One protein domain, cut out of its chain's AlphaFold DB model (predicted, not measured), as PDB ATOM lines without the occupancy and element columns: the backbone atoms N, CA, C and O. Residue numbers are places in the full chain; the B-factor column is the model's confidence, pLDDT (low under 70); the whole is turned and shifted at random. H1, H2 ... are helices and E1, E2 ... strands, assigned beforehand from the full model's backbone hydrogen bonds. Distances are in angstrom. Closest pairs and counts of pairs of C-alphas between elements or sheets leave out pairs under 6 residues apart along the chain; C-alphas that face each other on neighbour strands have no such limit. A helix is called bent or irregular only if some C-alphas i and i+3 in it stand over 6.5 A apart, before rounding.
ATOM      1  N   MET A   7     172.058 268.169 271.217       97.38
ATOM      2  CA  MET A   7     171.333 267.011 271.726       97.38
ATOM      3  C   MET A   7     172.281 265.854 272.002       97.38
ATOM      4  O   MET A   7     173.160 265.548 271.200       97.38
ATOM      5  N   PHE A   8     172.069 265.192 273.133       97.31
ATOM      6  CA  PHE A   8     172.717 263.936 273.484       97.31
ATOM      7  C   PHE A   8     171.803 262.775 273.111       97.31
ATOM      8  O   PHE A   8     170.611 262.832 273.403       97.31
ATOM      9  N   PHE A   9     172.376 261.730 272.522       96.81
ATOM     10  CA  PHE A   9     171.746 260.465 272.163       96.81
ATOM     11  C   PHE A   9     172.560 259.335 272.798       96.81
ATOM     12  O   PHE A   9     173.657 259.006 272.342       96.81
ATOM     13  N   ASP A  10     172.039 258.760 273.877       92.75
ATOM     14  CA  ASP A  10     172.719 257.742 274.674       92.75
ATOM     15  C   ASP A  10     171.742 256.648 275.136       92.75
ATOM     16  O   ASP A  10     170.556 256.682 274.830       92.75
ATOM     17  N   ALA A  11     172.217 255.644 275.878       87.44
ATOM     18  CA  ALA A  11     171.380 254.506 276.289       87.44
ATOM     19  C   ALA A  11     170.109 254.878 277.092       87.44
ATOM     20  O   ALA A  11     169.242 254.027 277.261       87.44
ATOM     21  N   PHE A  12     169.986 256.113 277.586       89.75
ATOM     22  CA  PHE A  12     168.808 256.612 278.296       89.75
ATOM     23  C   PHE A  12     167.826 257.374 277.390       89.75
ATOM     24  O   PHE A  12     166.822 257.892 277.874       89.75
ATOM     25  N   GLY A  13     168.091 257.441 276.083       93.81
ATOM     26  CA  GLY A  13     167.267 258.134 275.100       93.81
ATOM     27  C   GLY A  13     167.966 259.371 274.548       93.81
ATOM     28  O   GLY A  13     169.153 259.335 274.223       93.81
ATOM     29  N   HIS A  14     167.217 260.463 274.410       95.31
ATOM     30  CA  HIS A  14     167.760 261.732 273.944       95.31
ATOM     31  C   HIS A  14     167.341 262.900 274.831       95.31
ATOM     32  O   HIS A  14     166.267 262.889 275.430       95.31
ATOM     33  N   ARG A  15     168.196 263.920 274.913       95.44
ATOM     34  CA  ARG A  15     167.920 265.166 275.644       95.44
ATOM     35  C   ARG A  15     168.681 266.335 275.038       95.44
ATOM     36  O   ARG A  15     169.751 266.140 274.468       95.44
ATOM     37  N   PHE A  16     168.169 267.544 275.223       95.94
ATOM     38  CA  PHE A  16     168.935 268.758 274.956       95.94
ATOM     39  C   PHE A  16     170.002 268.993 276.029       95.94
ATOM     40  O   PHE A  16     169.856 268.561 277.171       95.94
ATOM     41  N   SER A  17     171.071 269.684 275.646       94.50
ATOM     42  CA  SER A  17     172.057 270.227 276.576       94.50
ATOM     43  C   SER A  17     171.481 271.375 277.403       94.50
ATOM     44  O   SER A  17     170.576 272.094 276.956       94.50
ATOM     45  N   ASP A  18     172.047 271.565 278.592       90.12
ATOM     46  CA  ASP A  18     171.769 272.733 279.421       90.12
ATOM     47  C   ASP A  18     172.074 274.016 278.637       90.12
ATOM     48  O   ASP A  18     173.076 274.103 277.934       90.12
ATOM     49  N   GLY A  19     171.194 275.015 278.744       86.69
ATOM     50  CA  GLY A  19     171.343 276.280 278.014       86.69
ATOM     51  C   GLY A  19     170.720 276.305 276.614       86.69
ATOM     52  O   GLY A  19     170.706 277.366 275.990       86.69
ATOM     53  N   THR A  20     170.134 275.199 276.141       90.81
ATOM     54  CA  THR A  20     169.296 275.210 274.927       90.81
ATOM     55  C   THR A  20     168.003 276.002 275.168       90.81
ATOM     56  O   THR A  20     167.418 275.913 276.251       90.81
ATOM     57  N   ASP A  21     167.520 276.744 274.161       92.88
ATOM     58  CA  ASP A  21     166.253 277.485 274.260       92.88
ATOM     59  C   ASP A  21     165.094 276.537 274.648       92.88
ATOM     60  O   ASP A  21     164.811 275.573 273.923       92.88
ATOM     61  N   PRO A  22     164.384 276.789 275.766       91.44
ATOM     62  CA  PRO A  22     163.329 275.903 276.252       91.44
ATOM     63  C   PRO A  22     162.146 275.781 275.284       91.44
ATOM     64  O   PRO A  22     161.408 274.799 275.351       91.44
ATOM     65  N   LYS A  23     161.957 276.727 274.353       93.25
ATOM     66  CA  LYS A  23     160.907 276.626 273.331       93.25
ATOM     67  C   LYS A  23     161.091 275.397 272.452       93.25
ATOM     68  O   LYS A  23     160.087 274.779 272.108       93.25
ATOM     69  N   LEU A  24     162.329 275.001 272.144       92.62
ATOM     70  CA  LEU A  24     162.605 273.803 271.342       92.62
ATOM     71  C   LEU A  24     162.100 272.523 272.015       92.62
ATOM     72  O   LEU A  24     161.688 271.595 271.330       92.62
ATOM     73  N   GLN A  25     162.047 272.495 273.348       87.94
ATOM     74  CA  GLN A  25     161.554 271.343 274.108       87.94
ATOM     75  C   GLN A  25     160.029 271.179 274.025       87.94
ATOM     76  O   GLN A  25     159.509 270.109 274.325       87.94
ATOM     77  N   SER A  26     159.301 272.232 273.633       89.56
ATOM     78  CA  SER A  26     157.842 272.177 273.472       89.56
ATOM     79  C   SER A  26     157.400 271.574 272.137       89.56
ATOM     80  O   SER A  26     156.230 271.224 271.973       89.56
ATOM     81  N   PHE A  27     158.323 271.441 271.183       91.69
ATOM     82  CA  PHE A  27     158.033 270.855 269.888       91.69
ATOM     83  C   PHE A  27     157.966 269.332 269.993       91.69
ATOM     84  O   PHE A  27     158.846 268.687 270.558       91.69
ATOM     85  N   LYS A  28     156.926 268.746 269.393       90.12
ATOM     86  CA  LYS A  28     156.815 267.289 269.246       90.12
ATOM     87  C   LYS A  28     157.846 266.740 268.252       90.12
ATOM     88  O   LYS A  28     158.340 265.632 268.436       90.12
ATOM     89  N   THR A  29     158.134 267.509 267.207       94.75
ATOM     90  CA  THR A  29     159.166 267.254 266.197       94.75
ATOM     91  C   THR A  29     159.864 268.574 265.884       94.75
ATOM     92  O   THR A  29     159.246 269.637 265.947       94.75
ATOM     93  N   LEU A  30     161.144 268.529 265.541       95.88
ATOM     94  CA  LEU A  30     161.926 269.714 265.200       95.88
ATOM     95  C   LEU A  30     161.794 270.122 263.725       95.88
ATOM     96  O   LEU A  30     162.331 271.157 263.343       95.88
ATOM     97  N   ASN A  31     161.061 269.357 262.911       95.69
ATOM     98  CA  ASN A  31     160.882 269.625 261.477       95.69
ATOM     99  C   ASN A  31     160.268 271.004 261.199       95.69
ATOM    100  O   ASN A  31     160.651 271.671 260.244       95.69
ATOM    101  N   ASP A  32     159.357 271.445 262.068       93.19
ATOM    102  CA  ASP A  32     158.676 272.738 261.955       93.19
ATOM    103  C   ASP A  32     159.304 273.820 262.852       93.19
ATOM    104  O   ASP A  32     158.741 274.906 263.019       93.19
ATOM    105  N   ALA A  33     160.456 273.534 263.473       94.38
ATOM    106  CA  ALA A  33     161.129 274.501 264.325       94.38
ATOM    107  C   ALA A  33     161.592 275.707 263.481       94.38
ATOM    108  O   ALA A  33     162.276 275.536 262.468       94.38
ATOM    109  N   PRO A  34     161.258 276.946 263.887       93.25
ATOM    110  CA  PRO A  34     161.742 278.144 263.220       93.25
ATOM    111  C   PRO A  34     163.271 278.175 263.129       93.25
ATOM    112  O   PRO A  34     163.973 277.850 264.087       93.25
ATOM    113  N   LYS A  35     163.801 278.615 261.983       89.50
ATOM    114  CA  LYS A  35     165.249 278.650 261.721       89.50
ATOM    115  C   LYS A  35     166.027 279.539 262.700       89.50
ATOM    116  O   LYS A  35     167.211 279.317 262.916       89.50
ATOM    117  N   ASP A  36     165.391 280.553 263.275       91.19
ATOM    118  CA  ASP A  36     165.977 281.394 264.321       91.19
ATOM    119  C   ASP A  36     166.146 280.653 265.656       91.19
ATOM    120  O   ASP A  36     167.063 280.977 266.408       91.19
ATOM    121  N   LEU A  37     165.316 279.638 265.928       92.06
ATOM    122  CA  LEU A  37     165.456 278.755 267.090       92.06
ATOM    123  C   LEU A  37     166.376 277.565 266.807       92.06
ATOM    124  O   LEU A  37     167.088 277.120 267.702       92.06
ATOM    125  N   LEU A  38     166.385 277.067 265.569       93.50
ATOM    126  CA  LEU A  38     167.199 275.932 265.132       93.50
ATOM    127  C   LEU A  38     168.094 276.314 263.936       93.50
ATOM    128  O   LEU A  38     167.899 275.820 262.825       93.50
ATOM    129  N   PRO A  39     169.081 277.211 264.124       91.75
ATOM    130  CA  PRO A  39     169.986 277.606 263.042       91.75
ATOM    131  C   PRO A  39     170.962 276.484 262.651       91.75
ATOM    132  O   PRO A  39     171.472 276.469 261.529       91.75
ATOM    133  N   SER A  40     171.223 275.570 263.586       94.88
ATOM    134  CA  SER A  40     172.085 274.391 263.486       94.88
ATOM    135  C   SER A  40     171.693 273.399 264.582       94.88
ATOM    136  O   SER A  40     171.142 273.813 265.603       94.88
ATOM    137  N   LEU A  41     172.036 272.124 264.419       97.00
ATOM    138  CA  LEU A  41     171.836 271.105 265.446       97.00
ATOM    139  C   LEU A  41     173.067 270.213 265.537       97.00
ATOM    140  O   LEU A  41     173.434 269.542 264.568       97.00
ATOM    141  N   THR A  42     173.657 270.169 266.732       97.69
ATOM    142  CA  THR A  42     174.654 269.151 267.058       97.69
ATOM    143  C   THR A  42     173.980 267.921 267.651       97.69
ATOM    144  O   THR A  42     173.303 268.016 268.672       97.69
ATOM    145  N   ALA A  43     174.205 266.761 267.040       98.19
ATOM    146  CA  ALA A  43     173.837 265.461 267.579       98.19
ATOM    147  C   ALA A  43     175.087 264.773 268.144       98.19
ATOM    148  O   ALA A  43     175.941 264.311 267.388       98.19
ATOM    149  N   ASN A  44     175.201 264.704 269.470       97.88
ATOM    150  CA  ASN A  44     176.202 263.898 270.161       97.88
ATOM    151  C   ASN A  44     175.640 262.504 270.424       97.88
ATOM    152  O   ASN A  44     174.674 262.349 271.166       97.88
ATOM    153  N   VAL A  45     176.245 261.503 269.802       97.12
ATOM    154  CA  VAL A  45     175.747 260.140 269.722       97.12
ATOM    155  C   VAL A  45     176.757 259.210 270.371       97.12
ATOM    156  O   VAL A  45     177.820 258.947 269.811       97.12
ATOM    157  N   SER A  46     176.400 258.673 271.533       93.88
ATOM    158  CA  SER A  46     177.136 257.590 272.192       93.88
ATOM    159  C   SER A  46     176.418 256.242 272.075       93.88
ATOM    160  O   SER A  46     176.848 255.245 272.656       93.88
ATOM    161  N   GLY A  47     175.274 256.209 271.390       91.50
ATOM    162  CA  GLY A  47     174.592 254.987 270.992       91.50
ATOM    163  C   GLY A  47     173.700 255.202 269.774       91.50
ATOM    164  O   GLY A  47     173.098 256.270 269.662       91.50
ATOM    165  N   PRO A  48     173.609 254.223 268.859       94.56
ATOM    166  CA  PRO A  48     172.946 254.421 267.575       94.56
ATOM    167  C   PRO A  48     171.417 254.437 267.691       94.56
ATOM    168  O   PRO A  48     170.767 255.247 267.033       94.56
ATOM    169  N   ASP A  49     170.846 253.582 268.544       95.81
ATOM    170  CA  ASP A  49     169.395 253.356 268.615       95.81
ATOM    171  C   ASP A  49     168.578 254.608 268.986       95.81
ATOM    172  O   ASP A  49     167.571 254.869 268.328       95.81
ATOM    173  N   PRO A  50     168.977 255.435 269.976       96.62
ATOM    174  CA  PRO A  50     168.231 256.643 270.322       96.62
ATOM    175  C   PRO A  50     168.165 257.660 269.184       96.62
ATOM    176  O   PRO A  50     167.117 258.276 268.986       96.62
ATOM    177  N   LEU A  51     169.260 257.844 268.435       97.50
ATOM    178  CA  LEU A  51     169.242 258.725 267.268       97.50
ATOM    179  C   LEU A  51     168.388 258.112 266.157       97.50
ATOM    180  O   LEU A  51     167.593 258.813 265.541       97.50
ATOM    181  N   LEU A  52     168.501 256.802 265.936       97.19
ATOM    182  CA  LEU A  52     167.695 256.109 264.938       97.19
ATOM    183  C   LEU A  52     166.190 256.260 265.213       97.19
ATOM    184  O   LEU A  52     165.449 256.596 264.295       97.19
ATOM    185  N   ALA A  53     165.765 256.094 266.468       97.19
ATOM    186  CA  ALA A  53     164.379 256.287 266.896       97.19
ATOM    187  C   ALA A  53     163.933 257.757 266.809       97.19
ATOM    188  O   ALA A  53     162.785 258.054 266.485       97.19
ATOM    189  N   TRP A  54     164.832 258.706 267.082       97.38
ATOM    190  CA  TRP A  54     164.531 260.131 266.922       97.38
ATOM    191  C   TRP A  54     164.287 260.501 265.453       97.38
ATOM    192  O   TRP A  54     163.349 261.245 265.156       97.38
ATOM    193  N   LEU A  55     165.067 259.920 264.537       97.56
ATOM    194  CA  LEU A  55     164.906 260.100 263.095       97.56
ATOM    195  C   LEU A  55     163.581 259.525 262.566       97.56
ATOM    196  O   LEU A  55     163.140 259.911 261.491       97.56
ATOM    197  N   ASP A  56     162.879 258.647 263.291       96.50
ATOM    198  CA  ASP A  56     161.542 258.179 262.873       96.50
ATOM    199  C   ASP A  56     160.502 259.305 262.819       96.50
ATOM    200  O   ASP A  56     159.480 259.171 262.149       96.50
ATOM    201  N   ASN A  57     160.755 260.416 263.517       96.06
ATOM    202  CA  ASN A  57     159.834 261.548 263.606       96.06
ATOM    203  C   ASN A  57     160.468 262.880 263.180       96.06
ATOM    204  O   ASN A  57     159.790 263.905 263.232       96.06
ATOM    205  N   ASN A  58     161.753 262.885 262.814       96.75
ATOM    206  CA  ASN A  58     162.506 264.095 262.502       96.75
ATOM    207  C   ASN A  58     163.403 263.885 261.282       96.75
ATOM    208  O   ASN A  58     163.969 262.809 261.094       96.75
ATOM    209  N   ASP A  59     163.581 264.937 260.492       96.19
ATOM    210  CA  ASP A  59     164.367 264.888 259.268       96.19
ATOM    211  C   ASP A  59     165.869 264.905 259.587       96.19
ATOM    212  O   ASP A  59     166.364 265.763 260.324       96.19
ATOM    213  N   ALA A  60     166.638 263.996 258.981       96.44
ATOM    214  CA  ALA A  60     168.093 263.956 259.158       96.44
ATOM    215  C   ALA A  60     168.807 265.221 258.642       96.44
ATOM    216  O   ALA A  60     169.935 265.507 259.050       96.44
ATOM    217  N   SER A  61     168.155 266.001 257.773       96.06
ATOM    218  CA  SER A  61     168.642 267.292 257.272       96.06
ATOM    219  C   SER A  61     168.749 268.364 258.364       96.06
ATOM    220  O   SER A  61     169.465 269.352 258.183       96.06
ATOM    221  N   LEU A  62     168.091 268.168 259.512       96.75
ATOM    222  CA  LEU A  62     168.219 269.051 260.668       96.75
ATOM    223  C   LEU A  62     169.608 268.957 261.307       96.75
ATOM    224  O   LEU A  62     170.082 269.938 261.875       96.75
ATOM    225  N   ILE A  63     170.270 267.800 261.209       97.56
ATOM    226  CA  ILE A  63     171.574 267.559 261.829       97.56
ATOM    227  C   ILE A  63     172.660 268.209 260.974       97.56
ATOM    228  O   ILE A  63     172.973 267.752 259.872       97.56
ATOM    229  N   THR A  64     173.263 269.267 261.509       97.88
ATOM    230  CA  THR A  64     174.391 269.959 260.874       97.88
ATOM    231  C   THR A  64     175.728 269.452 261.386       97.88
ATOM    232  O   THR A  64     176.701 269.430 260.634       97.88
ATOM    233  N   ASP A  65     175.791 269.011 262.639       98.19
ATOM    234  CA  ASP A  65     177.026 268.580 263.281       98.19
ATOM    235  C   ASP A  65     176.788 267.223 263.945       98.19
ATOM    236  O   ASP A  65     175.992 267.096 264.873       98.19
ATOM    237  N   LEU A  66     177.462 266.188 263.451       98.56
ATOM    238  CA  LEU A  66     177.375 264.842 264.004       98.56
ATOM    239  C   LEU A  66     178.636 264.557 264.816       98.56
ATOM    240  O   LEU A  66     179.743 264.571 264.279       98.56
ATOM    241  N   PHE A  67     178.467 264.272 266.101       98.06
ATOM    242  CA  PHE A  67     179.549 263.864 266.981       98.06
ATOM    243  C   PHE A  67     179.330 262.428 267.451       98.06
ATOM    244  O   PHE A  67     178.399 262.152 268.196       98.06
ATOM    245  N   LEU A  68     180.191 261.511 267.017       97.06
ATOM    246  CA  LEU A  68     180.201 260.121 267.461       97.06
ATOM    247  C   LEU A  68     181.137 259.991 268.670       97.06
ATOM    248  O   LEU A  68     182.354 260.112 268.524       97.06
ATOM    249  N   PHE A  69     180.567 259.772 269.854       94.00
ATOM    250  CA  PHE A  69     181.287 259.685 271.125       94.00
ATOM    251  C   PHE A  69     181.337 258.230 271.608       94.00
ATOM    252  O   PHE A  69     180.399 257.719 272.222       94.00
ATOM    253  N   LEU A  70     182.418 257.529 271.265       91.62
ATOM    254  CA  LEU A  70     182.493 256.072 271.332       91.62
ATOM    255  C   LEU A  70     183.108 255.627 272.656       91.62
ATOM    256  O   LEU A  70     184.327 255.617 272.804       91.62
ATOM    257  N   LEU A  71     182.244 255.252 273.601       84.62
ATOM    258  CA  LEU A  71     182.626 254.837 274.950       84.62
ATOM    259  C   LEU A  71     183.053 253.355 275.014       84.62
ATOM    260  O   LEU A  71     182.330 252.494 274.508       84.62
ATOM    261  N   PRO A  72     184.159 253.021 275.699       76.12
ATOM    262  CA  PRO A  72     184.704 251.661 275.798       76.12
ATOM    263  C   PRO A  72     183.892 250.725 276.709       76.12
ATOM    264  O   PRO A  72     183.773 249.541 276.413       76.12
ATOM    265  N   PHE A  73     183.284 251.238 277.784       69.44
ATOM    266  CA  PHE A  73     182.537 250.452 278.784       69.44
ATOM    267  C   PHE A  73     181.052 250.251 278.437       69.44
ATOM    268  O   PHE A  73     180.282 249.692 279.220       69.44
ATOM    269  N   ARG A  74     180.610 250.729 277.270       68.12
ATOM    270  CA  ARG A  74     179.278 250.444 276.730       68.12
ATOM    271  C   ARG A  74     179.463 249.611 275.474       68.12
ATOM    272  O   ARG A  74     179.587 250.203 274.403       68.12
ATOM    273  N   PRO A  75     179.507 248.272 275.588       63.09
ATOM    274  CA  PRO A  75     179.838 247.421 274.462       63.09
ATOM    275  C   PRO A  75     178.715 247.477 273.431       63.09
ATOM    276  O   PRO A  75     177.726 246.752 273.490       63.09
ATOM    277  N   GLN A  76     178.867 248.392 272.485       76.88
ATOM    278  CA  GLN A  76     178.093 248.412 271.269       76.88
ATOM    279  C   GLN A  76     178.934 247.745 270.199       76.88
ATOM    280  O   GLN A  76     180.113 248.042 270.009       76.88
ATOM    281  N   THR A  77     178.316 246.820 269.493       85.50
ATOM    282  CA  THR A  77     178.911 246.176 268.334       85.50
ATOM    283  C   THR A  77     178.842 247.117 267.142       85.50
ATOM    284  O   THR A  77     177.912 247.914 267.008       85.50
ATOM    285  N   ALA A  78     179.790 247.002 266.216       86.94
ATOM    286  CA  ALA A  78     179.737 247.742 264.957       86.94
ATOM    287  C   ALA A  78     178.428 247.496 264.188       86.94
ATOM    288  O   ALA A  78     177.901 248.394 263.538       86.94
ATOM    289  N   GLN A  79     177.866 246.292 264.321       88.94
ATOM    290  CA  GLN A  79     176.596 245.898 263.718       88.94
ATOM    291  C   GLN A  79     175.417 246.728 264.234       88.94
ATOM    292  O   GLN A  79     174.520 247.018 263.447       88.94
ATOM    293  N   GLN A  80     175.427 247.161 265.499       91.50
ATOM    294  CA  GLN A  80     174.386 248.048 266.037       91.50
ATOM    295  C   GLN A  80     174.423 249.443 265.403       91.50
ATOM    296  O   GLN A  80     173.392 250.096 265.299       91.50
ATOM    297  N   TRP A  81     175.580 249.896 264.918       94.38
ATOM    298  CA  TRP A  81     175.710 251.195 264.250       94.38
ATOM    299  C   TRP A  81     175.346 251.157 262.765       94.38
ATOM    300  O   TRP A  81     174.981 252.188 262.195       94.38
ATOM    301  N   CYS A  82     175.407 249.982 262.130       94.38
ATOM    302  CA  CYS A  82     175.118 249.826 260.704       94.38
ATOM    303  C   CYS A  82     173.756 250.411 260.281       94.38
ATOM    304  O   CYS A  82     173.756 251.169 259.312       94.38
ATOM    305  N   PRO A  83     172.626 250.152 260.976       96.44
ATOM    306  CA  PRO A  83     171.333 250.728 260.602       96.44
ATOM    307  C   PRO A  83     171.325 252.261 260.585       96.44
ATOM    308  O   PRO A  83     170.766 252.861 259.668       96.44
ATOM    309  N   LEU A  84     171.986 252.898 261.558       97.50
ATOM    310  CA  LEU A  84     172.097 254.355 261.618       97.50
ATOM    311  C   LEU A  84     172.893 254.896 260.425       97.50
ATOM    312  O   LEU A  84     172.434 255.809 259.740       97.50
ATOM    313  N   PHE A  85     174.058 254.316 260.132       97.44
ATOM    314  CA  PHE A  85     174.864 254.737 258.984       97.44
ATOM    315  C   PHE A  85     174.168 254.465 257.652       97.44
ATOM    316  O   PHE A  85     174.228 255.291 256.743       97.44
ATOM    317  N   ASP A  86     173.471 253.334 257.530       96.75
ATOM    318  CA  ASP A  86     172.651 253.021 256.365       96.75
ATOM    319  C   ASP A  86     171.602 254.104 256.129       96.75
ATOM    320  O   ASP A  86     171.508 254.615 255.011       96.75
ATOM    321  N   ARG A  87     170.872 254.487 257.178       96.94
ATOM    322  CA  ARG A  87     169.852 255.532 257.121       96.94
ATOM    323  C   ARG A  87     170.442 256.881 256.716       96.94
ATOM    324  O   ARG A  87     170.066 257.418 255.675       96.94
ATOM    325  N   LEU A  88     171.442 257.364 257.453       97.06
ATOM    326  CA  LEU A  88     172.092 258.655 257.191       97.06
ATOM    327  C   LEU A  88     172.787 258.717 255.818       97.06
ATOM    328  O   LEU A  88     172.911 259.790 255.236       97.06
ATOM    329  N   SER A  89     173.237 257.583 255.269       95.31
ATOM    330  CA  SER A  89     173.839 257.545 253.926       95.31
ATOM    331  C   SER A  89     172.816 257.668 252.786       95.31
ATOM    332  O   SER A  89     173.168 258.105 251.686       95.31
ATOM    333  N   ARG A  90     171.564 257.253 253.029       93.06
ATOM    334  CA  ARG A  90     170.481 257.229 252.032       93.06
ATOM    335  C   ARG A  90     169.643 258.500 252.053       93.06
ATOM    336  O   ARG A  90     169.213 258.940 250.992       93.06
ATOM    337  N   GLU A  91     169.408 259.051 253.236       92.25
ATOM    338  CA  GLU A  91     168.620 260.268 253.415       92.25
ATOM    339  C   GLU A  91     169.390 261.522 252.968       92.25
ATOM    340  O   GLU A  91     170.623 261.535 252.863       92.25
ATOM    341  N   GLU A  92     168.649 262.594 252.683       85.50
ATOM    342  CA  GLU A  92     169.235 263.922 252.520       85.50
ATOM    343  C   GLU A  92     169.676 264.432 253.894       85.50
ATOM    344  O   GLU A  92     168.875 264.879 254.712       85.50
ATOM    345  N   THR A  93     170.974 264.323 254.160       91.56
ATOM    346  CA  THR A  93     171.606 264.884 255.353       91.56
ATOM    347  C   THR A  93     172.195 266.254 255.042       91.56
ATOM    348  O   THR A  93     172.509 266.570 253.895       91.56
ATOM    349  N   ASN A  94     172.360 267.073 256.078       94.75
ATOM    350  CA  ASN A  94     173.018 268.375 255.987       94.75
ATOM    351  C   ASN A  94     174.287 268.414 256.850       94.75
ATOM    352  O   ASN A  94     174.676 269.477 257.337       94.75
ATOM    353  N   ILE A  95     174.928 267.258 257.059       97.81
ATOM    354  CA  ILE A  95     176.068 267.120 257.966       97.81
ATOM    355  C   ILE A  95     177.238 267.944 257.417       97.81
ATOM    356  O   ILE A  95     177.920 267.588 256.457       97.81
ATOM    357  N   GLN A  96     177.469 269.086 258.043       98.06
ATOM    358  CA  GLN A  96     178.580 269.979 257.769       98.06
ATOM    359  C   GLN A  96     179.850 269.444 258.422       98.06
ATOM    360  O   GLN A  96     180.895 269.361 257.773       98.06
ATOM    361  N   THR A  97     179.729 269.038 259.685       98.31
ATOM    362  CA  THR A  97     180.849 268.605 260.517       98.31
ATOM    363  C   THR A  97     180.610 267.192 261.022       98.31
ATOM    364  O   THR A  97     179.568 266.907 261.610       98.31
ATOM    365  N   LEU A  98     181.600 266.321 260.844       98.56
ATOM    366  CA  LEU A  98     181.664 265.020 261.500       98.56
ATOM    367  C   LEU A  98     182.831 265.008 262.488       98.56
ATOM    368  O   LEU A  98     183.973 265.247 262.100       98.56
ATOM    369  N   ARG A  99     182.551 264.708 263.755       98.38
ATOM    370  CA  ARG A  99     183.558 264.468 264.794       98.38
ATOM    371  C   ARG A  99     183.453 263.038 265.283       98.38
ATOM    372  O   ARG A  99     182.346 262.541 265.484       98.38
ATOM    373  N   ILE A 100     184.588 262.391 265.499       97.56
ATOM    374  CA  ILE A 100     184.640 261.026 266.017       97.56
ATOM    375  C   ILE A 100     185.660 260.988 267.144       97.56
ATOM    376  O   ILE A 100     186.842 261.239 266.914       97.56
ATOM    377  N   TYR A 101     185.193 260.673 268.345       95.44
ATOM    378  CA  TYR A 101     186.039 260.477 269.512       95.44
ATOM    379  C   TYR A 101     186.015 259.003 269.901       95.44
ATOM    380  O   TYR A 101     184.966 258.466 270.261       95.44
ATOM    381  N   PHE A 102     187.172 258.356 269.788       93.19
ATOM    382  CA  PHE A 102     187.384 256.973 270.197       93.19
ATOM    383  C   PHE A 102     187.927 256.952 271.620       93.19
ATOM    384  O   PHE A 102     189.137 257.059 271.835       93.19
ATOM    385  N   ASP A 103     187.029 256.856 272.592       88.31
ATOM    386  CA  ASP A 103     187.433 256.808 273.986       88.31
ATOM    387  C   ASP A 103     188.094 255.461 274.316       88.31
ATOM    388  O   ASP A 103     187.871 254.450 273.638       88.31
ATOM    389  N   ALA A 104     188.923 255.448 275.354       81.19
ATOM    390  CA  ALA A 104     189.566 254.233 275.835       81.19
ATOM    391  C   ALA A 104     189.544 254.179 277.358       81.19
ATOM    392  O   ALA A 104     189.812 255.167 278.040       81.19
ATOM    393  N   ASP A 105     189.260 252.994 277.881       73.00
ATOM    394  CA  ASP A 105     189.221 252.741 279.311       73.00
ATOM    395  C   ASP A 105     190.361 251.798 279.651       73.00
ATOM    396  O   ASP A 105     190.479 250.709 279.099       73.00
ATOM    397  N   GLY A 106     191.254 252.263 280.505       62.84
ATOM    398  CA  GLY A 106     192.295 251.462 281.123       62.84
ATOM    399  C   GLY A 106     192.024 251.401 282.623       62.84
ATOM    400  O   GLY A 106     191.020 251.932 283.090       62.84
ATOM    401  N   PRO A 107     192.917 250.815 283.425       55.28
ATOM    402  CA  PRO A 107     192.814 250.870 284.882       55.28
ATOM    403  C   PRO A 107     193.109 252.294 285.382       55.28
ATOM    404  O   PRO A 107     194.171 252.606 285.924       55.28
ATOM    405  N   TRP A 108     192.164 253.203 285.178       54.84
ATOM    406  CA  TRP A 108     192.257 254.577 285.624       54.84
ATOM    407  C   TRP A 108     191.812 254.648 287.088       54.84
ATOM    408  O   TRP A 108     190.625 254.729 287.391       54.84
ATOM    409  N   GLY A 109     192.777 254.634 288.017       46.25
ATOM    410  CA  GLY A 109     192.567 255.219 289.349       46.25
ATOM    411  C   GLY A 109     193.027 254.439 290.580       46.25
ATOM    412  O   GLY A 109     192.975 255.016 291.664       46.25
ATOM    413  N   THR A 110     193.492 253.190 290.484       47.75
ATOM    414  CA  THR A 110     193.827 252.420 291.710       47.75
ATOM    415  C   THR A 110     195.151 251.665 291.695       47.75
ATOM    416  O   THR A 110     195.582 251.231 292.764       47.75
ATOM    417  N   LYS A 111     195.840 251.547 290.554       48.16
ATOM    418  CA  LYS A 111     197.114 250.821 290.468       48.16
ATOM    419  C   LYS A 111     198.203 251.615 289.740       48.16
ATOM    420  O   LYS A 111     197.896 252.369 288.816       48.16
ATOM    421  N   PRO A 112     199.477 251.492 290.154       52.38
ATOM    422  CA  PRO A 112     200.591 252.093 289.435       52.38
ATOM    423  C   PRO A 112     200.724 251.550 287.998       52.38
ATOM    424  O   PRO A 112     200.362 250.403 287.751       52.38
ATOM    425  N   PRO A 113     201.338 252.308 287.067       49.75
ATOM    426  CA  PRO A 113     201.473 251.927 285.654       49.75
ATOM    427  C   PRO A 113     202.172 250.583 285.380       49.75
ATOM    428  O   PRO A 113     202.083 250.064 284.276       49.75
ATOM    429  N   TRP A 114     202.913 250.049 286.356       53.00
ATOM    430  CA  TRP A 114     203.659 248.787 286.267       53.00
ATOM    431  C   TRP A 114     202.913 247.580 286.860       53.00
ATOM    432  O   TRP A 114     203.462 246.485 286.865       53.00
ATOM    433  N   ASP A 115     201.696 247.783 287.374       49.09
ATOM    434  CA  ASP A 115     200.856 246.775 288.048       49.09
ATOM    435  C   ASP A 115     199.534 246.542 287.283       49.09
ATOM    436  O   ASP A 115     198.490 246.203 287.843       49.09
ATOM    437  N   ILE A 116     199.565 246.815 285.976       54.62
ATOM    438  CA  ILE A 116     198.416 246.726 285.077       54.62
ATOM    439  C   ILE A 116     198.432 245.348 284.408       54.62
ATOM    440  O   ILE A 116     199.062 245.154 283.372       54.62
ATOM    441  N   GLU A 117     197.748 244.386 285.023       53.78
ATOM    442  CA  GLU A 117     197.339 243.141 284.352       53.78
ATOM    443  C   GLU A 117     196.071 243.348 283.499       53.78
ATOM    444  O   GLU A 117     195.774 242.525 282.634       53.78
ATOM    445  N   ASP A 118     195.354 244.465 283.693       55.25
ATOM    446  CA  ASP A 118     194.108 244.762 282.985       55.25
ATOM    447  C   ASP A 118     194.378 245.383 281.601       55.25
ATOM    448  O   ASP A 118     194.934 246.485 281.508       55.25
ATOM    449  N   PRO A 119     193.983 244.719 280.501       60.00
ATOM    450  CA  PRO A 119     194.166 245.264 279.167       60.00
ATOM    451  C   PRO A 119     193.344 246.546 278.988       60.00
ATOM    452  O   PRO A 119     192.185 246.630 279.386       60.00
ATOM    453  N   MET A 120     193.940 247.550 278.340       65.81
ATOM    454  CA  MET A 120     193.216 248.759 277.950       65.81
ATOM    455  C   MET A 120     192.125 248.400 276.926       65.81
ATOM    456  O   MET A 120     192.386 247.769 275.899       65.81
ATOM    457  N   HIS A 121     190.892 248.804 277.209       70.75
ATOM    458  CA  HIS A 121     189.732 248.655 276.346       70.75
ATOM    459  C   HIS A 121     189.639 249.855 275.406       70.75
ATOM    460  O   HIS A 121     189.210 250.942 275.779       70.75
ATOM    461  N   TYR A 122     190.013 249.641 274.150       72.00
ATOM    462  CA  TYR A 122     190.069 250.686 273.120       72.00
ATOM    463  C   TYR A 122     188.765 250.851 272.314       72.00
ATOM    464  O   TYR A 122     188.786 251.352 271.186       72.00
ATOM    465  N   GLY A 123     187.642 250.361 272.853       73.69
ATOM    466  CA  GLY A 123     186.313 250.473 272.251       73.69
ATOM    467  C   GLY A 123     186.273 250.138 270.751       73.69
ATOM    468  O   GLY A 123     186.823 249.139 270.287       73.69
ATOM    469  N   MET A 124     185.623 251.008 269.973       86.62
ATOM    470  CA  MET A 124     185.416 250.851 268.525       86.62
ATOM    471  C   MET A 124     186.618 251.236 267.649       86.62
ATOM    472  O   MET A 124     186.529 251.151 266.420       86.62
ATOM    473  N   GLY A 125     187.750 251.630 268.237       90.06
ATOM    474  CA  GLY A 125     188.920 252.117 267.498       90.06
ATOM    475  C   GLY A 125     189.530 251.115 266.514       90.06
ATOM    476  O   GLY A 125     190.199 251.519 265.565       90.06
ATOM    477  N   GLN A 126     189.257 249.818 266.702       90.06
ATOM    478  CA  GLN A 126     189.736 248.725 265.845       90.06
ATOM    479  C   GLN A 126     188.679 248.222 264.850       90.06
ATOM    480  O   GLN A 126     188.973 247.327 264.057       90.06
ATOM    481  N   SER A 127     187.438 248.723 264.891       92.25
ATOM    482  CA  SER A 127     186.364 248.144 264.075       92.25
ATOM    483  C   SER A 127     186.434 248.629 262.630       92.25
ATOM    484  O   SER A 127     186.154 249.786 262.308       92.25
ATOM    485  N   VAL A 128     186.762 247.693 261.743       94.38
ATOM    486  CA  VAL A 128     186.728 247.879 260.295       94.38
ATOM    487  C   VAL A 128     185.283 248.040 259.824       94.38
ATOM    488  O   VAL A 128     185.003 248.861 258.952       94.38
ATOM    489  N   VAL A 129     184.343 247.282 260.391       94.81
ATOM    490  CA  VAL A 129     182.921 247.390 260.027       94.81
ATOM    491  C   VAL A 129     182.395 248.790 260.344       94.81
ATOM    492  O   VAL A 129     181.768 249.415 259.486       94.81
ATOM    493  N   PHE A 130     182.709 249.310 261.532       95.12
ATOM    494  CA  PHE A 130     182.295 250.641 261.957       95.12
ATOM    495  C   PHE A 130     182.860 251.729 261.042       95.12
ATOM    496  O   PHE A 130     182.094 252.515 260.482       95.12
ATOM    497  N   ILE A 131     184.182 251.749 260.816       96.94
ATOM    498  CA  ILE A 131     184.811 252.809 260.014       96.94
ATOM    499  C   ILE A 131     184.340 252.782 258.555       96.94
ATOM    500  O   ILE A 131     184.172 253.828 257.927       96.94
ATOM    501  N   ARG A 132     184.042 251.594 258.014       97.38
ATOM    502  CA  ARG A 132     183.426 251.450 256.689       97.38
ATOM    503  C   ARG A 132     182.001 251.992 256.644       97.38
ATOM    504  O   ARG A 132     181.600 252.500 255.602       97.38
ATOM    505  N   GLY A 133     181.249 251.889 257.738       96.94
ATOM    506  CA  GLY A 133     179.941 252.522 257.886       96.94
ATOM    507  C   GLY A 133     180.042 254.047 257.894       96.94
ATOM    508  O   GLY A 133     179.393 254.705 257.085       96.94
ATOM    509  N   VAL A 134     180.934 254.594 258.724       97.62
ATOM    510  CA  VAL A 134     181.223 256.038 258.797       97.62
ATOM    511  C   VAL A 134     181.617 256.607 257.433       97.62
ATOM    512  O   VAL A 134     181.124 257.656 257.027       97.62
ATOM    513  N   ALA A 135     182.455 255.892 256.684       97.69
ATOM    514  CA  ALA A 135     182.927 256.294 255.360       97.69
ATOM    515  C   ALA A 135     181.823 256.459 254.298       97.69
ATOM    516  O   ALA A 135     182.103 256.912 253.191       97.69
ATOM    517  N   ARG A 136     180.580 256.062 254.596       97.06
ATOM    518  CA  ARG A 136     179.423 256.221 253.702       97.06
ATOM    519  C   ARG A 136     178.638 257.505 253.954       97.06
ATOM    520  O   ARG A 136     177.699 257.787 253.210       97.06
ATOM    521  N   LEU A 137     178.967 258.239 255.012       97.50
ATOM    522  CA  LEU A 137     178.299 259.487 255.350       97.50
ATOM    523  C   LEU A 137     178.706 260.593 254.372       97.50
ATOM    524  O   LEU A 137     179.862 260.690 253.962       97.50
ATOM    525  N   LYS A 138     177.745 261.448 254.018       96.12
ATOM    526  CA  LYS A 138     177.984 262.644 253.207       96.12
ATOM    527  C   LYS A 138     178.283 263.803 254.155       96.12
ATOM    528  O   LYS A 138     177.392 264.254 254.864       96.12
ATOM    529  N   VAL A 139     179.540 264.240 254.190       97.69
ATOM    530  CA  VAL A 139     180.011 265.332 255.058       97.69
ATOM    531  C   VAL A 139     180.504 266.480 254.187       97.69
ATOM    532  O   VAL A 139     181.229 266.247 253.222       97.69
ATOM    533  N   HIS A 140     180.113 267.715 254.503       97.25
ATOM    534  CA  HIS A 140     180.300 268.841 253.581       97.25
ATOM    535  C   HIS A 140     181.490 269.760 253.874       97.25
ATOM    536  O   HIS A 140     181.989 270.386 252.940       97.25
ATOM    537  N   LYS A 141     181.930 269.904 255.131       97.88
ATOM    538  CA  LYS A 141     182.942 270.916 255.496       97.88
ATOM    539  C   LYS A 141     184.149 270.358 256.224       97.88
ATOM    540  O   LYS A 141     185.272 270.683 255.850       97.88
ATOM    541  N   SER A 142     183.941 269.571 257.275       98.06
ATOM    542  CA  SER A 142     185.049 269.139 258.126       98.06
ATOM    543  C   SER A 142     184.835 267.768 258.739       98.06
ATOM    544  O   SER A 142     183.725 267.403 259.123       98.06
ATOM    545  N   LEU A 143     185.947 267.057 258.882       98.44
ATOM    546  CA  LEU A 143     186.051 265.767 259.539       98.44
ATOM    547  C   LEU A 143     187.135 265.859 260.615       98.44
ATOM    548  O   LEU A 143     188.276 266.195 260.300       98.44
ATOM    549  N   GLU A 144     186.795 265.560 261.864       98.25
ATOM    550  CA  GLU A 144     187.742 265.503 262.979       98.25
ATOM    551  C   GLU A 144     187.771 264.100 263.590       98.25
ATOM    552  O   GLU A 144     186.730 263.460 263.764       98.25
ATOM    553  N   ILE A 145     188.974 263.635 263.922       97.38
ATOM    554  CA  ILE A 145     189.214 262.339 264.561       97.38
ATOM    555  C   ILE A 145     190.070 262.572 265.800       97.38
ATOM    556  O   ILE A 145     191.082 263.275 265.749       97.38
ATOM    557  N   GLU A 146     189.670 261.965 266.906       95.00
ATOM    558  CA  GLU A 146     190.342 262.067 268.194       95.00
ATOM    559  C   GLU A 146     190.274 260.726 268.935       95.00
ATOM    560  O   GLU A 146     189.395 259.898 268.681       95.00
ATOM    561  N   GLY A 147     191.205 260.508 269.862       93.06
ATOM    562  CA  GLY A 147     191.207 259.336 270.728       93.06
ATOM    563  C   GLY A 147     192.036 258.174 270.183       93.06
ATOM    564  O   GLY A 147     193.028 258.373 269.481       93.06
ATOM    565  N   PHE A 148     191.651 256.951 270.540       92.19
ATOM    566  CA  PHE A 148     192.356 255.715 270.210       92.19
ATOM    567  C   PHE A 148     191.760 255.035 268.978       92.19
ATOM    568  O   PHE A 148     190.833 254.241 269.075       92.19
ATOM    569  N   TYR A 149     192.310 255.341 267.804       93.50
ATOM    570  CA  TYR A 149     191.852 254.822 266.511       93.50
ATOM    571  C   TYR A 149     192.980 254.127 265.742       93.50
ATOM    572  O   TYR A 149     194.157 254.478 265.878       93.50
ATOM    573  N   ALA A 150     192.626 253.113 264.949       94.50
ATOM    574  CA  ALA A 150     193.600 252.349 264.186       94.50
ATOM    575  C   ALA A 150     194.295 253.204 263.118       94.50
ATOM    576  O   ALA A 150     193.696 254.095 262.513       94.50
ATOM    577  N   VAL A 151     195.569 252.896 262.857       95.50
ATOM    578  CA  VAL A 151     196.484 253.743 262.065       95.50
ATOM    579  C   VAL A 151     195.947 254.131 260.680       95.50
ATOM    580  O   VAL A 151     196.208 255.224 260.184       95.50
ATOM    581  N   HIS A 152     195.146 253.259 260.067       97.06
ATOM    582  CA  HIS A 152     194.624 253.444 258.715       97.06
ATOM    583  C   HIS A 152     193.362 254.318 258.636       97.06
ATOM    584  O   HIS A 152     192.942 254.668 257.534       97.06
ATOM    585  N   TRP A 153     192.728 254.667 259.763       96.88
ATOM    586  CA  TRP A 153     191.392 255.280 259.761       96.88
ATOM    587  C   TRP A 153     191.388 256.671 259.121       96.88
ATOM    588  O   TRP A 153     190.519 256.907 258.281       96.88
ATOM    589  N   PRO A 154     192.342 257.576 259.433       97.75
ATOM    590  CA  PRO A 154     192.366 258.892 258.808       97.75
ATOM    591  C   PRO A 154     192.515 258.814 257.284       97.75
ATOM    592  O   PRO A 154     191.707 259.392 256.565       97.75
ATOM    593  N   ALA A 155     193.485 258.043 256.785       98.25
ATOM    594  CA  ALA A 155     193.723 257.911 255.347       98.25
ATOM    595  C   ALA A 155     192.534 257.262 254.617       98.25
ATOM    596  O   ALA A 155     192.155 257.692 253.529       98.25
ATOM    597  N   TYR A 156     191.905 256.256 255.230       98.50
ATOM    598  CA  TYR A 156     190.716 255.622 254.669       98.50
ATOM    599  C   TYR A 156     189.528 256.585 254.585       98.50
ATOM    600  O   TYR A 156     188.842 256.635 253.564       98.50
ATOM    601  N   LEU A 157     189.281 257.365 255.640       98.31
ATOM    602  CA  LEU A 157     188.199 258.346 255.638       98.31
ATOM    603  C   LEU A 157     188.475 259.505 254.676       98.31
ATOM    604  O   LEU A 157     187.542 259.949 254.011       98.31
ATOM    605  N   GLU A 158     189.730 259.946 254.543       98.50
ATOM    606  CA  GLU A 158     190.127 260.957 253.555       98.50
ATOM    607  C   GLU A 158     189.746 260.530 252.136       98.50
ATOM    608  O   GLU A 158     189.075 261.279 251.428       98.50
ATOM    609  N   GLU A 159     190.102 259.304 251.742       98.38
ATOM    610  CA  GLU A 159     189.774 258.768 250.418       98.38
ATOM    611  C   GLU A 159     188.260 258.653 250.199       98.38
ATOM    612  O   GLU A 159     187.755 258.972 249.123       98.38
ATOM    613  N   ARG A 160     187.525 258.161 251.203       98.06
ATOM    614  CA  ARG A 160     186.107 257.805 251.040       98.06
ATOM    615  C   ARG A 160     185.155 258.983 251.156       98.06
ATOM    616  O   ARG A 160     184.157 259.010 250.442       98.06
ATOM    617  N   ILE A 161     185.452 259.925 252.045       97.12
ATOM    618  CA  ILE A 161     184.628 261.116 252.276       97.12
ATOM    619  C   ILE A 161     185.105 262.275 251.389       97.12
ATOM    620  O   ILE A 161     184.313 263.151 251.049       97.12
ATOM    621  N   GLY A 162     186.376 262.283 250.970       97.75
ATOM    622  CA  GLY A 162     186.960 263.370 250.178       97.75
ATOM    623  C   GLY A 162     187.337 264.599 251.010       97.75
ATOM    624  O   GLY A 162     187.542 265.679 250.458       97.75
ATOM    625  N   LEU A 163     187.418 264.449 252.335       97.75
ATOM    626  CA  LEU A 163     187.821 265.493 253.275       97.75
ATOM    627  C   LEU A 163     189.030 265.020 254.070       97.75
ATOM    628  O   LEU A 163     188.975 263.971 254.706       97.75
ATOM    629  N   LYS A 164     190.094 265.826 254.094       98.00
ATOM    630  CA  LYS A 164     191.270 265.554 254.921       98.00
ATOM    631  C   LYS A 164     190.899 265.638 256.410       98.00
ATOM    632  O   LYS A 164     190.525 266.728 256.856       98.00
ATOM    633  N   PRO A 165     191.012 264.546 257.190       97.69
ATOM    634  CA  PRO A 165     190.701 264.581 258.609       97.69
ATOM    635  C   PRO A 165     191.658 265.493 259.376       97.69
ATOM    636  O   PRO A 165     192.876 265.454 259.179       97.69
ATOM    637  N   VAL A 166     191.116 266.266 260.311       97.69
ATOM    638  CA  VAL A 166     191.897 266.929 261.355       97.69
ATOM    639  C   VAL A 166     192.040 265.957 262.518       97.69
ATOM    640  O   VAL A 166     191.072 265.673 263.225       97.69
ATOM    641  N   VAL A 167     193.250 265.445 262.714       95.25
ATOM    642  CA  VAL A 167     193.584 264.599 263.861       95.25
ATOM    643  C   VAL A 167     193.870 265.492 265.067       95.25
ATOM    644  O   VAL A 167     194.762 266.341 265.012       95.25
ATOM    645  N   LYS A 168     193.120 265.321 266.157       91.56
ATOM    646  CA  LYS A 168     193.421 265.978 267.434       91.56
ATOM    647  C   LYS A 168     194.473 265.159 268.169       91.56
ATOM    648  O   LYS A 168     194.218 264.041 268.609       91.56
ATOM    649  N   GLU A 169     195.677 265.710 268.258       85.44
ATOM    650  CA  GLU A 169     196.803 265.046 268.905       85.44
ATOM    651  C   GLU A 169     196.785 265.253 270.422       85.44
ATOM    652  O   GLU A 169     196.520 266.348 270.924       85.44
ATOM    653  N   TYR A 170     197.154 264.208 271.162       84.31
ATOM    654  CA  TYR A 170     197.521 264.353 272.565       84.31
ATOM    655  C   TYR A 170     198.812 265.165 272.706       84.31
ATOM    656  O   TYR A 170     199.692 265.114 271.845       84.31
ATOM    657  N   ALA A 171     198.972 265.855 273.838       82.12
ATOM    658  CA  ALA A 171     200.182 266.622 274.125       82.12
ATOM    659  C   ALA A 171     201.451 265.770 273.928       82.12
ATOM    660  O   ALA A 171     201.528 264.628 274.399       82.12
ATOM    661  N   TYR A 172     202.451 266.327 273.240       81.75
ATOM    662  CA  TYR A 172     203.702 265.628 272.950       81.75
ATOM    663  C   TYR A 172     204.353 265.100 274.236       81.75
ATOM    664  O   TYR A 172     204.458 265.805 275.238       81.75
ATOM    665  N   GLY A 173     204.780 263.835 274.217       77.88
ATOM    666  CA  GLY A 173     205.393 263.179 275.375       77.88
ATOM    667  C   GLY A 173     204.419 262.774 276.491       77.88
ATOM    668  O   GLY A 173     204.856 262.155 277.465       77.88
ATOM    669  N   SER A 174     203.118 263.054 276.358       83.12
ATOM    670  CA  SER A 174     202.104 262.560 277.294       83.12
ATOM    671  C   SER A 174     201.992 261.034 277.259       83.12
ATOM    672  O   SER A 174     202.384 260.375 276.290       83.12
ATOM    673  N   TYR A 175     201.444 260.468 278.335       82.62
ATOM    674  CA  TYR A 175     201.116 259.046 278.400       82.62
ATOM    675  C   TYR A 175     200.189 258.637 277.246       82.62
ATOM    676  O   TYR A 175     200.522 257.714 276.509       82.62
ATOM    677  N   ASN A 176     199.114 259.395 277.009       82.00
ATOM    678  CA  ASN A 176     198.154 259.112 275.941       82.00
ATOM    679  C   ASN A 176     198.792 259.173 274.546       82.00
ATOM    680  O   ASN A 176     198.484 258.343 273.698       82.00
ATOM    681  N   ALA A 177     199.737 260.092 274.310       86.38
ATOM    682  CA  ALA A 177     200.468 260.143 273.045       86.38
ATOM    683  C   ALA A 177     201.355 258.905 272.817       86.38
ATOM    684  O   ALA A 177     201.535 258.498 271.673       86.38
ATOM    685  N   ARG A 178     201.939 258.320 273.874       85.62
ATOM    686  CA  ARG A 178     202.674 257.043 273.775       85.62
ATOM    687  C   ARG A 178     201.715 255.881 273.546       85.62
ATOM    688  O   ARG A 178     201.872 255.172 272.565       85.62
ATOM    689  N   ALA A 179     200.688 255.775 274.382       85.12
ATOM    690  CA  ALA A 179     199.702 254.707 274.308       85.12
ATOM    691  C   ALA A 179     198.986 254.654 272.949       85.12
ATOM    692  O   ALA A 179     198.770 253.575 272.412       85.12
ATOM    693  N   LEU A 180     198.660 255.810 272.356       88.56
ATOM    694  CA  LEU A 180     198.088 255.870 271.010       88.56
ATOM    695  C   LEU A 180     199.044 255.304 269.953       88.56
ATOM    696  O   LEU A 180     198.591 254.596 269.060       88.56
ATOM    697  N   ARG A 181     200.349 255.595 270.043       89.19
ATOM    698  CA  ARG A 181     201.338 255.053 269.096       89.19
ATOM    699  C   ARG A 181     201.457 253.542 269.221       89.19
ATOM    700  O   ARG A 181     201.339 252.860 268.212       89.19
ATOM    701  N   ASP A 182     201.600 253.039 270.444       87.75
ATOM    702  CA  ASP A 182     201.703 251.598 270.699       87.75
ATOM    703  C   ASP A 182     200.440 250.875 270.187       87.75
ATOM    704  O   ASP A 182     200.511 249.877 269.468       87.75
ATOM    705  N   TYR A 183     199.262 251.451 270.444       87.88
ATOM    706  CA  TYR A 183     197.992 250.969 269.907       87.88
ATOM    707  C   TYR A 183     197.929 250.998 268.368       87.88
ATOM    708  O   TYR A 183     197.409 250.077 267.728       87.88
ATOM    709  N   GLN A 184     198.450 252.049 267.738       91.69
ATOM    710  CA  GLN A 184     198.485 252.170 266.281       91.69
ATOM    711  C   GLN A 184     199.426 251.143 265.641       91.69
ATOM    712  O   GLN A 184     199.059 250.545 264.626       91.69
ATOM    713  N   ASP A 185     200.564 250.851 266.270       89.81
ATOM    714  CA  ASP A 185     201.494 249.806 265.829       89.81
ATOM    715  C   ASP A 185     200.829 248.417 265.848       89.81
ATOM    716  O   ASP A 185     200.969 247.625 264.911       89.81
ATOM    717  N   GLU A 186     199.996 248.136 266.854       86.69
ATOM    718  CA  GLU A 186     199.238 246.882 266.937       86.69
ATOM    719  C   GLU A 186     198.106 246.756 265.903       86.69
ATOM    720  O   GLU A 186     197.626 245.645 265.628       86.69
ATOM    721  N   THR A 187     197.671 247.875 265.320       90.38
ATOM    722  CA  THR A 187     196.539 247.946 264.383       90.38
ATOM    723  C   THR A 187     196.955 248.114 262.922       90.38
ATOM    724  O   THR A 187     196.091 248.155 262.049       90.38
TER     725      THR A 187
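This is residues 7 to 187 of the 209 residues of an uncharacterized protein of Aspergillus glaucus CBS 516.65 (UniProt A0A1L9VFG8). One twisted sheet of six strands forms a wall, and four helices, H2, H3, H5 and H6, make a curved row over one face of it; H3 and H5 stand farther out. H1 sits beyond the E2 edge and H7 near the end of E6, while residues 109 to 114 stick out as a free loop. The printed part has 181 residues, with strands and helices in the order E1 E2 H1 E3 H2 E4 H3 E5 H4 H5 E6 H6 H7. The sheet is mixed, in the order E2 E1 E3 E4 E5 E6, and the class is mixed, helices and strands, though under half of the residues are in named elements. The whole is compact, with a radius of gyration of the C-alphas of 17.6 A and spans of 56 by 38 by 30 A.

Find C-alpha 7 at (171.333, 267.011, 271.726), where E1, residues 7 to 10, begins. The other strands are E2, 13 to 16; E3, 42 to 45; E4, 65 to 70, 15.8 A long; E5, 97 to 102, 16.5 A; and E6, 142 to 147, 17.1 A. The helices are H1, 22 to 26; H2, 48 to 55; H3, 78 to 90, 18.5 A; H4, 123 to 126; H5, 128 to 134; H6, 153 to 161; and H7, 175 to 186, 16.8 A, ending at C-alpha 186, (199.238, 246.882, 266.937). H4 is irregular, with C-alphas 123 and 126 7.5 A apart, and H3 only just, with C-alphas 80 and 83 6.8 A apart.

Begin at E4 and E5, parallel at 7 degrees, with N 68 and O 99 2.8 A apart, within hydrogen-bond range. In the same range, look for N 100 and O 144, 3.0 A, in parallel E5 and E6; N 45 and O 67, 2.8 A, in parallel E3 and E4; N 9 and O 44, 2.7 A, in parallel E1 and E3; and N 8 and O 15, 2.8 A, in the antiparallel hairpin E1 and E2. E3, H2, E4, then E4, H3, E5, then E5, H4 H5, E6 are strand-helix-strand units, two parallel neighbour strands with helices between, each with a right-handed crossover. H2 and H6 on one face of the sheet give two layers; H2 has a height over the sheet of 7.8 A. H2 and H3 touch at a shallow tilt of 28 degrees, the same way, closest at the C-alphas of Pro 48 and Trp 81, 5.4 A, H3 with residues 80 to 84 alone. H3 and H5 touch at a shallow tilt of 29 degrees, closest at the C-alphas of Ala 78 and Phe 130, 4.9 A. H5 and H6 only just touch, with 3 pairs of C-alphas within 8 A, closest at those of Ile 131 and Trp 153, 7.0 A. H4 only grazes the sheet, and H4 and H7 are near each other. H1 is not on the sheet, but only just, with 4 pairs of C-alphas within 10 A. Every O i to N i+4 pair is within hydrogen-bond range in H2, H5 and H6; the counts are 7 of 9 in H3, 7 of 8 in H7 and 0 of 1 in H1, where 2 of 2 O i to N i+3 pairs are in range, and H4 is too short for such a pair.

The C-alphas farthest apart are those of Asp 32 and Trp 114, 56.5 A. The printed part has no cut. The links H1 to E3, E5 to H4 and H6 to H7 are long; in the last, residues 166 to 167 pair, parallel, with residues 144 to 145 of E6. The mean pLDDT of the printed part is 89.3, and residues 73 to 75 and 106 to 120 are under 70.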